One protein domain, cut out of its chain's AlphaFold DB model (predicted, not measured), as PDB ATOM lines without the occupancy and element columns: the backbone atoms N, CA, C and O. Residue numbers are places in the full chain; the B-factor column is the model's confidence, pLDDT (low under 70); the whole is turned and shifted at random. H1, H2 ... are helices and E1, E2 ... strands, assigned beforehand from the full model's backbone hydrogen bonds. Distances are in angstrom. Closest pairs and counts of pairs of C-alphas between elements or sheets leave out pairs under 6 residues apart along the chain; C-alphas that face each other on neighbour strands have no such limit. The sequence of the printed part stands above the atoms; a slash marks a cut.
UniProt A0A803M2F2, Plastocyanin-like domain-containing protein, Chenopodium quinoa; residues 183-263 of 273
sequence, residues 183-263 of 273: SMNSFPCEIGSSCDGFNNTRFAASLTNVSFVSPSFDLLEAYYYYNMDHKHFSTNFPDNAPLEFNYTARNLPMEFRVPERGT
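Overview. This is residues 183 to 263 of the 273 residues of the protein "Plastocyanin-like domain-containing protein" of Chenopodium quinoa (UniProt A0A803M2F2). Little regular structure: hairpin E1-E2 leads into E3, which pairs with E4 near the middle; H1 lies far out at one end. Residues 227 to 253 loop back from H1 to H2. The printed part has 81 residues, ordered E1, E2, E3, H1, H2, E4; it is mixed, flat and loose: radius of gyration of the C-alphas 15.5 A, spans 44 by 34 by 15 A.

Along the chain. E1, residues 183 to 188, begins at C-alpha 183 (166.642, 131.819, 179.736). E2, 201 to 207, is 19.0 A long. E3 is 210 to 212, H1 219 to 226, H2 254 to 257. E4, 260 to 262, ends at (178.459, 132.442, 189.337).

Arrangement. E1 and E2 are antiparallel, N 185 and O 204 within hydrogen-bond range at 2.8 A. E3 and E4 are parallel, N 211 and O 260 at 2.8 A. E3, H1, H2 and E4 form a strand-helix-strand unit, two parallel neighbour strands with helices between them along the chain, and its crossover is left-handed. H1's O i to N i+4 pairs are within range.

Size, cuts and confidence. The printed part has no cut; no printed residue is under 70 in pLDDT.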
ATOM      1  N   SER A 183     166.065 132.092 181.053       88.44
ATOM      2  CA  SER A 183     166.642 131.819 179.736       88.44
ATOM      3  C   SER A 183     167.215 130.414 179.638       88.44
ATOM      4  O   SER A 183     167.877 129.920 180.550       88.44
ATOM      5  N   MET A 184     166.982 129.785 178.484       87.00
ATOM      6  CA  MET A 184     167.805 128.675 178.013       87.00
ATOM      7  C   MET A 184     169.010 129.258 177.287       87.00
ATOM      8  O   MET A 184     168.871 130.074 176.377       87.00
ATOM      9  N   ASN A 185     170.191 128.812 177.675       88.50
ATOM     10  CA  ASN A 185     171.461 129.387 177.278       88.50
ATOM     11  C   ASN A 185     172.407 128.311 176.743       88.50
ATOM     12  O   ASN A 185     172.109 127.113 176.775       88.50
ATOM     13  N   SER A 186     173.580 128.739 176.285       89.88
ATOM     14  CA  SER A 186     174.674 127.822 176.015       89.88
ATOM     15  C   SER A 186     176.033 128.403 176.390       89.88
ATOM     16  O   SER A 186     176.249 129.611 176.388       89.88
ATOM     17  N   PHE A 187     176.962 127.513 176.722       90.69
ATOM     18  CA  PHE A 187     178.374 127.832 176.882       90.69
ATOM     19  C   PHE A 187     179.177 127.257 175.722       90.69
ATOM     20  O   PHE A 187     178.848 126.165 175.248       90.69
ATOM     21  N   PRO A 188     180.284 127.901 175.324       90.56
ATOM     22  CA  PRO A 188     181.275 127.254 174.480       90.56
ATOM     23  C   PRO A 188     181.684 125.888 175.051       90.56
ATOM     24  O   PRO A 188     181.760 125.693 176.279       90.56
ATOM     25  N   CYS A 189     181.901 124.931 174.149       90.69
ATOM     26  CA  CYS A 189     182.527 123.662 174.496       90.69
ATOM     27  C   CYS A 189     183.988 123.895 174.894       90.69
ATOM     28  O   CYS A 189     184.583 124.925 174.567       90.69
ATOM     29  N   GLU A 190     184.561 122.950 175.627       89.50
ATOM     30  CA  GLU A 190     185.976 123.012 175.979       89.50
ATOM     31  C   GLU A 190     186.846 122.832 174.735       89.50
ATOM     32  O   GLU A 190     186.484 122.124 173.793       89.50
ATOM     33  N   ILE A 191     187.994 123.507 174.717       89.06
ATOM     34  CA  ILE A 191     188.918 123.451 173.583       89.06
ATOM     35  C   ILE A 191     189.379 121.999 173.407       89.06
ATOM     36  O   ILE A 191     189.827 121.366 174.360       89.06
ATOM     37  N   GLY A 192     189.253 121.471 172.189       87.75
ATOM     38  CA  GLY A 192     189.598 120.081 171.873       87.75
ATOM     39  C   GLY A 192     188.520 119.052 172.227       87.75
ATOM     40  O   GLY A 192     188.748 117.865 172.022       87.75
ATOM     41  N   SER A 193     187.353 119.483 172.717       89.56
ATOM     42  CA  SER A 193     186.203 118.614 172.989       89.56
ATOM     43  C   SER A 193     185.046 118.866 172.018       89.56
ATOM     44  O   SER A 193     184.888 119.960 171.467       89.56
ATOM     45  N   SER A 194     184.208 117.849 171.829       90.44
ATOM     46  CA  SER A 194     182.923 117.949 171.132       90.44
ATOM     47  C   SER A 194     181.769 117.927 172.131       90.44
ATOM     48  O   SER A 194     181.810 117.182 173.110       90.44
ATOM     49  N   CYS A 195     180.734 118.720 171.875       90.06
ATOM     50  CA  CYS A 195     179.546 118.838 172.708       90.06
ATOM     51  C   CYS A 195     178.275 118.652 171.867       90.06
ATOM     52  O   CYS A 195     178.186 119.153 170.748       90.06
ATOM     53  N   ASP A 196     177.259 118.009 172.443       86.62
ATOM     54  CA  ASP A 196     176.021 117.639 171.731       86.62
ATOM     55  C   ASP A 196     175.014 118.789 171.564       86.62
ATOM     56  O   ASP A 196     173.968 118.636 170.926       86.62
ATOM     57  N   GLY A 197     175.274 119.948 172.170       79.62
ATOM     58  CA  GLY A 197     174.405 121.107 172.034       79.62
ATOM     59  C   GLY A 197     174.521 121.764 170.661       79.62
ATOM     60  O   GLY A 197     175.464 121.555 169.895       79.62
ATOM     61  N   PHE A 198     173.549 122.622 170.353       74.94
ATOM     62  CA  PHE A 198     173.497 123.332 169.076       74.94
ATOM     63  C   PHE A 198     174.804 124.101 168.811       74.94
ATOM     64  O   PHE A 198     175.316 124.763 169.712       74.94
ATOM     65  N   ASN A 199     175.338 124.034 167.587       83.38
ATOM     66  CA  ASN A 199     176.634 124.622 167.215       83.38
ATOM     67  C   ASN A 199     177.822 124.161 168.087       83.38
ATOM     68  O   ASN A 199     178.701 124.965 168.387       83.38
ATOM     69  N   ASN A 200     177.858 122.886 168.496       86.50
ATOM     70  CA  ASN A 200     178.934 122.328 169.325       86.50
ATOM     71  C   ASN A 200     179.095 123.092 170.654       86.50
ATOM     72  O   ASN A 200     180.195 123.478 171.047       86.50
ATOM     73  N   THR A 201     177.977 123.372 171.328       88.31
ATOM     74  CA  THR A 201     177.950 124.091 172.613       88.31
ATOM     75  C   THR A 201     177.440 123.198 173.742       88.31
ATOM     76  O   THR A 201     176.905 122.117 173.512       88.31
ATOM     77  N   ARG A 202     177.603 123.641 174.990       89.62
ATOM     78  CA  ARG A 202     177.015 123.002 176.175       89.62
ATOM     79  C   ARG A 202     175.740 123.729 176.557       89.62
ATOM     80  O   ARG A 202     175.757 124.955 176.635       89.62
ATOM     81  N   PHE A 203     174.663 123.001 176.835       89.31
ATOM     82  CA  PHE A 203     173.434 123.610 177.342       89.31
ATOM     83  C   PHE A 203     173.658 124.266 178.706       89.31
ATOM     84  O   PHE A 203     174.421 123.778 179.539       89.31
ATOM     85  N   ALA A 204     172.973 125.380 178.917       90.25
ATOM     86  CA  ALA A 204     172.939 126.107 180.171       90.25
ATOM     87  C   ALA A 204     171.542 126.691 180.391       90.25
ATOM     88  O   ALA A 204     170.707 126.722 179.486       90.25
ATOM     89  N   ALA A 205     171.305 127.191 181.592       91.56
ATOM     90  CA  ALA A 205     170.146 128.005 181.907       91.56
ATOM     91  C   ALA A 205     170.585 129.126 182.841       91.56
ATOM     92  O   ALA A 205     171.530 128.959 183.613       91.56
ATOM     93  N   SER A 206     169.910 130.263 182.759       91.88
ATOM     94  CA  SER A 206     170.195 131.396 183.626       91.88
ATOM     95  C   SER A 206     168.923 132.079 184.099       91.88
ATOM     96  O   SER A 206     167.869 131.999 183.461       91.88
ATOM     97  N   LEU A 207     169.066 132.757 185.234       93.44
ATOM     98  CA  LEU A 207     168.126 133.748 185.719       93.44
ATOM     99  C   LEU A 207     168.831 135.099 185.628       93.44
ATOM    100  O   LEU A 207     169.909 135.269 186.197       93.44
ATOM    101  N   THR A 208     168.270 136.035 184.867       91.75
ATOM    102  CA  THR A 208     168.808 137.400 184.741       91.75
ATOM    103  C   THR A 208     170.278 137.399 184.285       91.75
ATOM    104  O   THR A 208     171.120 138.128 184.802       91.75
ATOM    105  N   ASN A 209     170.591 136.537 183.310       92.12
ATOM    106  CA  ASN A 209     171.930 136.319 182.748       92.12
ATOM    107  C   ASN A 209     172.978 135.714 183.707       92.12
ATOM    108  O   ASN A 209     174.164 135.696 183.381       92.12
ATOM    109  N   VAL A 210     172.563 135.171 184.856       93.12
ATOM    110  CA  VAL A 210     173.432 134.426 185.781       93.12
ATOM    111  C   VAL A 210     173.069 132.940 185.753       93.12
ATOM    112  O   VAL A 210     171.976 132.531 186.146       93.12
ATOM    113  N   SER A 211     173.993 132.112 185.273       94.31
ATOM    114  CA  SER A 211     173.936 130.652 185.366       94.31
ATOM    115  C   SER A 211     174.480 130.228 186.725       94.31
ATOM    116  O   SER A 211     175.692 130.284 186.958       94.31
ATOM    117  N   PHE A 212     173.582 129.791 187.608       94.00
ATOM    118  CA  PHE A 212     173.928 129.415 188.975       94.00
ATOM    119  C   PHE A 212     174.922 128.249 189.001       94.00
ATOM    120  O   PHE A 212     174.690 127.198 188.399       94.00
ATOM    121  N   VAL A 213     176.027 128.440 189.717       93.25
ATOM    122  CA  VAL A 213     176.989 127.380 190.026       93.25
ATOM    123  C   VAL A 213     176.758 126.963 191.469       93.25
ATOM    124  O   VAL A 213     176.859 127.794 192.371       93.25
ATOM    125  N   SER A 214     176.441 125.691 191.694       90.88
ATOM    126  CA  SER A 214     176.266 125.185 193.053       90.88
ATOM    127  C   SER A 214     177.590 125.267 193.820       90.88
ATOM    128  O   SER A 214     178.585 124.706 193.347       90.88
ATOM    129  N   PRO A 215     177.625 125.944 194.979       88.81
ATOM    130  CA  PRO A 215     178.809 125.969 195.826       88.81
ATOM    131  C   PRO A 215     179.062 124.593 196.462       88.81
ATOM    132  O   PRO A 215     178.181 123.734 196.506       88.81
ATOM    133  N   SER A 216     180.275 124.384 196.982       88.94
ATOM    134  CA  SER A 216     180.648 123.170 197.726       88.94
ATOM    135  C   SER A 216     180.214 123.182 199.198       88.94
ATOM    136  O   SER A 216     180.425 122.195 199.895       88.94
ATOM    137  N   PHE A 217     179.649 124.291 199.672       85.50
ATOM    138  CA  PHE A 217     179.134 124.491 201.026       85.50
ATOM    139  C   PHE A 217     177.641 124.827 200.967       85.50
ATOM    140  O   PHE A 217     177.112 125.196 199.915       85.50
ATOM    141  N   ASP A 218     176.963 124.698 202.101       88.88
ATOM    142  CA  ASP A 218     175.548 125.012 202.217       88.88
ATOM    143  C   ASP A 218     175.319 126.526 202.393       88.88
ATOM    144  O   ASP A 218     175.971 127.189 203.202       88.88
ATOM    145  N   LEU A 219     174.391 127.094 201.614       90.25
ATOM    146  CA  LEU A 219     174.102 128.532 201.656       90.25
ATOM    147  C   LEU A 219     173.413 128.958 202.962       90.25
ATOM    148  O   LEU A 219     173.585 130.099 203.385       90.25
ATOM    149  N   LEU A 220     172.647 128.070 203.602       90.88
ATOM    150  CA  LEU A 220     172.000 128.360 204.881       90.88
ATOM    151  C   LEU A 220     173.046 128.411 205.999       90.88
ATOM    152  O   LEU A 220     173.025 129.322 206.822       90.88
ATOM    153  N   GLU A 221     174.006 127.489 205.993       90.00
ATOM    154  CA  GLU A 221     175.156 127.519 206.897       90.00
ATOM    155  C   GLU A 221     175.991 128.796 206.703       90.00
ATOM    156  O   GLU A 221     176.312 129.481 207.676       90.00
ATOM    157  N   ALA A 222     176.270 129.167 205.445       89.06
ATOM    158  CA  ALA A 222     176.958 130.413 205.094       89.06
ATOM    159  C   ALA A 222     176.241 131.662 205.634       89.06
ATOM    160  O   ALA A 222     176.882 132.587 206.139       89.06
ATOM    161  N   TYR A 223     174.911 131.672 205.558       88.94
ATOM    162  CA  TYR A 223     174.084 132.744 206.097       88.94
ATOM    163  C   TYR A 223     174.198 132.849 207.620       88.94
ATOM    164  O   TYR A 223     174.500 133.923 208.137       88.94
ATOM    165  N   TYR A 224     174.010 131.737 208.335       89.62
ATOM    166  CA  TYR A 224     173.941 131.743 209.798       89.62
ATOM    167  C   TYR A 224     175.289 131.945 210.489       89.62
ATOM    168  O   TYR A 224     175.360 132.671 211.478       89.62
ATOM    169  N   TYR A 225     176.348 131.293 210.008       89.75
ATOM    170  CA  TYR A 225     177.621 131.236 210.735       89.75
ATOM    171  C   TYR A 225     178.692 132.166 210.177       89.75
ATOM    172  O   TYR A 225     179.625 132.519 210.895       89.75
ATOM    173  N   TYR A 226     178.553 132.583 208.918       85.62
ATOM    174  CA  TYR A 226     179.583 133.344 208.213       85.62
ATOM    175  C   TYR A 226     179.072 134.695 207.697       85.62
ATOM    176  O   TYR A 226     179.766 135.357 206.934       85.62
ATOM    177  N   ASN A 227     177.874 135.127 208.117       83.06
ATOM    178  CA  ASN A 227     177.267 136.416 207.761       83.06
ATOM    179  C   ASN A 227     177.249 136.694 206.244       83.06
ATOM    180  O   ASN A 227     177.430 137.825 205.797       83.06
ATOM    181  N   MET A 228     177.080 135.641 205.443       80.38
ATOM    182  CA  MET A 228     177.172 135.690 203.982       80.38
ATOM    183  C   MET A 228     178.508 136.208 203.413       80.38
ATOM    184  O   MET A 228     178.592 136.492 202.218       80.38
ATOM    185  N   ASP A 229     179.556 136.308 204.234       74.69
ATOM    186  CA  ASP A 229     180.896 136.711 203.820       74.69
ATOM    187  C   ASP A 229     181.711 135.474 203.441       74.69
ATOM    188  O   ASP A 229     182.230 134.735 204.282       74.69
ATOM    189  N   HIS A 230     181.790 135.205 202.140       70.69
ATOM    190  CA  HIS A 230     182.578 134.096 201.634       70.69
ATOM    191  C   HIS A 230     183.137 134.402 200.250       70.69
ATOM    192  O   HIS A 230     182.439 134.865 199.356       70.69
ATOM    193  N   LYS A 231     184.387 134.001 200.004       75.88
ATOM    194  CA  LYS A 231     185.074 134.193 198.709       75.88
ATOM    195  C   LYS A 231     184.422 133.489 197.507       75.88
ATOM    196  O   LYS A 231     184.883 133.661 196.383       75.88
ATOM    197  N   HIS A 232     183.428 132.636 197.736       76.44
ATOM    198  CA  HIS A 232     182.901 131.705 196.734       76.44
ATOM    199  C   HIS A 232     181.445 131.979 196.349       76.44
ATOM    200  O   HIS A 232     180.902 131.257 195.518       76.44
ATOM    201  N   PHE A 233     180.823 133.017 196.909       85.44
ATOM    202  CA  PHE A 233     179.538 133.527 196.442       85.44
ATOM    203  C   PHE A 233     179.411 135.018 196.753       85.44
ATOM    204  O   PHE A 233     180.217 135.577 197.492       85.44
ATOM    205  N   SER A 234     178.410 135.672 196.178       88.56
ATOM    206  CA  SER A 234     178.133 137.084 196.440       88.56
ATOM    207  C   SER A 234     176.643 137.335 196.639       88.56
ATOM    208  O   SER A 234     175.800 136.646 196.069       88.56
ATOM    209  N   THR A 235     176.309 138.353 197.428       91.12
ATOM    210  CA  THR A 235     174.927 138.752 197.753       91.12
ATOM    211  C   THR A 235     174.333 139.775 196.774       91.12
ATOM    212  O   THR A 235     173.285 140.362 197.025       91.12
ATOM    213  N   ASN A 236     175.007 139.999 195.643       89.88
ATOM    214  CA  ASN A 236     174.653 140.993 194.630       89.88
ATOM    215  C   ASN A 236     173.931 140.381 193.416       89.88
ATOM    216  O   ASN A 236     174.179 140.794 192.280       89.88
ATOM    217  N   PHE A 237     173.075 139.375 193.625       94.00
ATOM    218  CA  PHE A 237     172.207 138.914 192.540       94.00
ATOM    219  C   PHE A 237     171.329 140.084 192.052       94.00
ATOM    220  O   PHE A 237     170.763 140.794 192.887       94.00
ATOM    221  N   PRO A 238     171.256 140.332 190.731       92.50
ATOM    222  CA  PRO A 238     170.637 141.540 190.200       92.50
ATOM    223  C   PRO A 238     169.112 141.499 190.317       92.50
ATOM    224  O   PRO A 238     168.491 140.499 189.966       92.50
ATOM    225  N   ASP A 239     168.517 142.616 190.736       91.94
ATOM    226  CA  ASP A 239     167.059 142.762 190.880       91.94
ATOM    227  C   ASP A 239     166.330 142.838 189.535       91.94
ATOM    228  O   ASP A 239     165.167 142.457 189.435       91.94
ATOM    229  N   ASN A 240     167.027 143.301 188.496       90.06
ATOM    230  CA  ASN A 240     166.520 143.458 187.139       90.06
ATOM    231  C   ASN A 240     167.557 142.972 186.124       90.06
ATOM    232  O   ASN A 240     168.746 142.855 186.432       90.06
ATOM    233  N   ALA A 241     167.119 142.725 184.889       84.81
ATOM    234  CA  ALA A 241     168.019 142.406 183.787       84.81
ATOM    235  C   ALA A 241     169.082 143.506 183.608       84.81
ATOM    236  O   ALA A 241     168.716 144.652 183.360       84.81
ATOM    237  N   PRO A 242     170.392 143.187 183.671       79.75
ATOM    238  CA  PRO A 242     171.439 144.185 183.452       79.75
ATOM    239  C   PRO A 242     171.460 144.697 182.005       79.75
ATOM    240  O   PRO A 242     172.038 145.744 181.730       79.75
ATOM    241  N   LEU A 243     170.846 143.949 181.083       86.06
ATOM    242  CA  LEU A 243     170.691 144.317 179.687       86.06
ATOM    243  C   LEU A 243     169.230 144.160 179.263       86.06
ATOM    244  O   LEU A 243     168.649 143.074 179.367       86.06
ATOM    245  N   GLU A 244     168.662 145.243 178.745       87.50
ATOM    246  CA  GLU A 244     167.322 145.256 178.171       87.50
ATOM    247  C   GLU A 244     167.359 144.947 176.677       87.50
ATOM    248  O   GLU A 244     168.143 145.508 175.912       87.50
ATOM    249  N   PHE A 245     166.497 144.028 176.257       89.25
ATOM    250  CA  PHE A 245     166.288 143.671 174.860       89.25
ATOM    251  C   PHE A 245     164.876 143.105 174.690       89.25
ATOM    252  O   PHE A 245     164.136 142.921 175.655       89.25
ATOM    253  N   ASN A 246     164.483 142.795 173.455       90.69
ATOM    254  CA  ASN A 246     163.222 142.101 173.215       90.69
ATOM    255  C   ASN A 246     163.313 140.634 173.688       90.69
ATOM    256  O   ASN A 246     163.664 139.749 172.907       90.69
ATOM    257  N   TYR A 247     162.994 140.385 174.963       89.19
ATOM    258  CA  TYR A 247     163.125 139.080 175.626       89.19
ATOM    259  C   TYR A 247     162.346 137.942 174.951       89.19
ATOM    260  O   TYR A 247     162.710 136.777 175.095       89.19
ATOM    261  N   THR A 248     161.287 138.260 174.199       89.12
ATOM    262  CA  THR A 248     160.407 137.282 173.536       89.12
ATOM    263  C   THR A 248     160.605 137.227 172.018       89.12
ATOM    264  O   THR A 248     159.853 136.548 171.311       89.12
ATOM    265  N   ALA A 249     161.631 137.903 171.487       89.38
ATOM    266  CA  ALA A 249     161.979 137.823 170.077       89.38
ATOM    267  C   ALA A 249     162.286 136.374 169.664       89.38
ATOM    268  O   ALA A 249     163.043 135.658 170.318       89.38
ATOM    269  N   ARG A 250     161.748 135.944 168.513       83.56
ATOM    270  CA  ARG A 250     161.980 134.584 167.983       83.56
ATOM    271  C   ARG A 250     163.459 134.298 167.714       83.56
ATOM    272  O   ARG A 250     163.899 133.159 167.845       83.56
ATOM    273  N   ASN A 251     164.203 135.331 167.327       83.31
ATOM    274  CA  ASN A 251     165.620 135.258 167.006       83.31
ATOM    275  C   ASN A 251     166.372 136.237 167.905       83.31
ATOM    276  O   ASN A 251     166.205 137.446 167.775       83.31
ATOM    277  N   LEU A 252     167.197 135.694 168.796       83.75
ATOM    278  CA  LEU A 252     168.091 136.459 169.659       83.75
ATOM    279  C   LEU A 252     169.539 136.289 169.173       83.75
ATOM    280  O   LEU A 252     169.914 135.156 168.840       83.75
ATOM    281  N   PRO A 253     170.342 137.369 169.146       84.25
ATOM    282  CA  PRO A 253     171.785 137.303 168.931       84.25
ATOM    283  C   PRO A 253     172.476 136.278 169.840       84.25
ATOM    284  O   PRO A 253     172.059 136.050 170.976       84.25
ATOM    285  N   MET A 254     173.552 135.657 169.347       78.69
ATOM    286  CA  MET A 254     174.310 134.648 170.108       78.69
ATOM    287  C   MET A 254     174.953 135.216 171.378       78.69
ATOM    288  O   MET A 254     175.050 134.510 172.375       78.69
ATOM    289  N   GLU A 255     175.344 136.488 171.362       78.81
ATOM    290  CA  GLU A 255     175.905 137.201 172.516       78.81
ATOM    291  C   GLU A 255     174.956 137.243 173.725       78.81
ATOM    292  O   GLU A 255     175.414 137.109 174.853       78.81
ATOM    293  N   PHE A 256     173.635 137.297 173.514       83.69
ATOM    294  CA  PHE A 256     172.648 137.244 174.604       83.69
ATOM    295  C   PHE A 256     172.365 135.819 175.097       83.69
ATOM    296  O   PHE A 256     171.571 135.615 176.013       83.69
ATOM    297  N   ARG A 257     172.980 134.805 174.474       82.81
ATOM    298  CA  ARG A 257     172.775 133.392 174.818       82.81
ATOM    299  C   ARG A 257     173.867 132.825 175.715       82.81
ATOM    300  O   ARG A 257     173.663 131.721 176.222       82.81
ATOM    301  N   VAL A 258     174.958 133.559 175.950       90.25
ATOM    302  CA  VAL A 258     176.063 133.143 176.826       90.25
ATOM    303  C   VAL A 258     175.981 133.896 178.162       90.25
ATOM    304  O   VAL A 258     176.284 135.085 178.201       90.25
ATOM    305  N   PRO A 259     175.578 133.228 179.257       91.94
ATOM    306  CA  PRO A 259     175.387 133.876 180.543       91.94
ATOM    307  C   PRO A 259     176.682 133.957 181.344       91.94
ATOM    308  O   PRO A 259     177.652 133.246 181.081       91.94
ATOM    309  N   GLU A 260     176.685 134.786 182.382       92.69
ATOM    310  CA  GLU A 260     177.733 134.767 183.398       92.69
ATOM    311  C   GLU A 260     177.588 133.503 184.259       92.69
ATOM    312  O   GLU A 260     176.479 133.123 184.636       92.69
ATOM    313  N   ARG A 261     178.695 132.838 184.603       92.94
ATOM    314  CA  ARG A 261     178.687 131.771 185.614       92.94
ATOM    315  C   ARG A 261     178.983 132.357 186.980       92.94
ATOM    316  O   ARG A 261     180.004 133.016 187.145       92.94
ATOM    317  N   GLY A 262     178.158 132.042 187.970       92.12
ATOM    318  CA  GLY A 262     178.459 132.442 189.337       92.12
ATOM    319  C   GLY A 262     177.451 131.952 190.360       92.12
ATOM    320  O   GLY A 262     176.313 131.609 190.039       92.12
ATOM    321  N   THR A 263     177.883 131.946 191.614       92.69
ATOM    322  CA  THR A 263     177.023 131.748 192.780       92.69
ATOM    323  C   THR A 263     176.652 133.129 193.310       92.69
ATOM    324  O   THR A 263     177.338 133.686 194.162       92.69
TER     325      THR A 263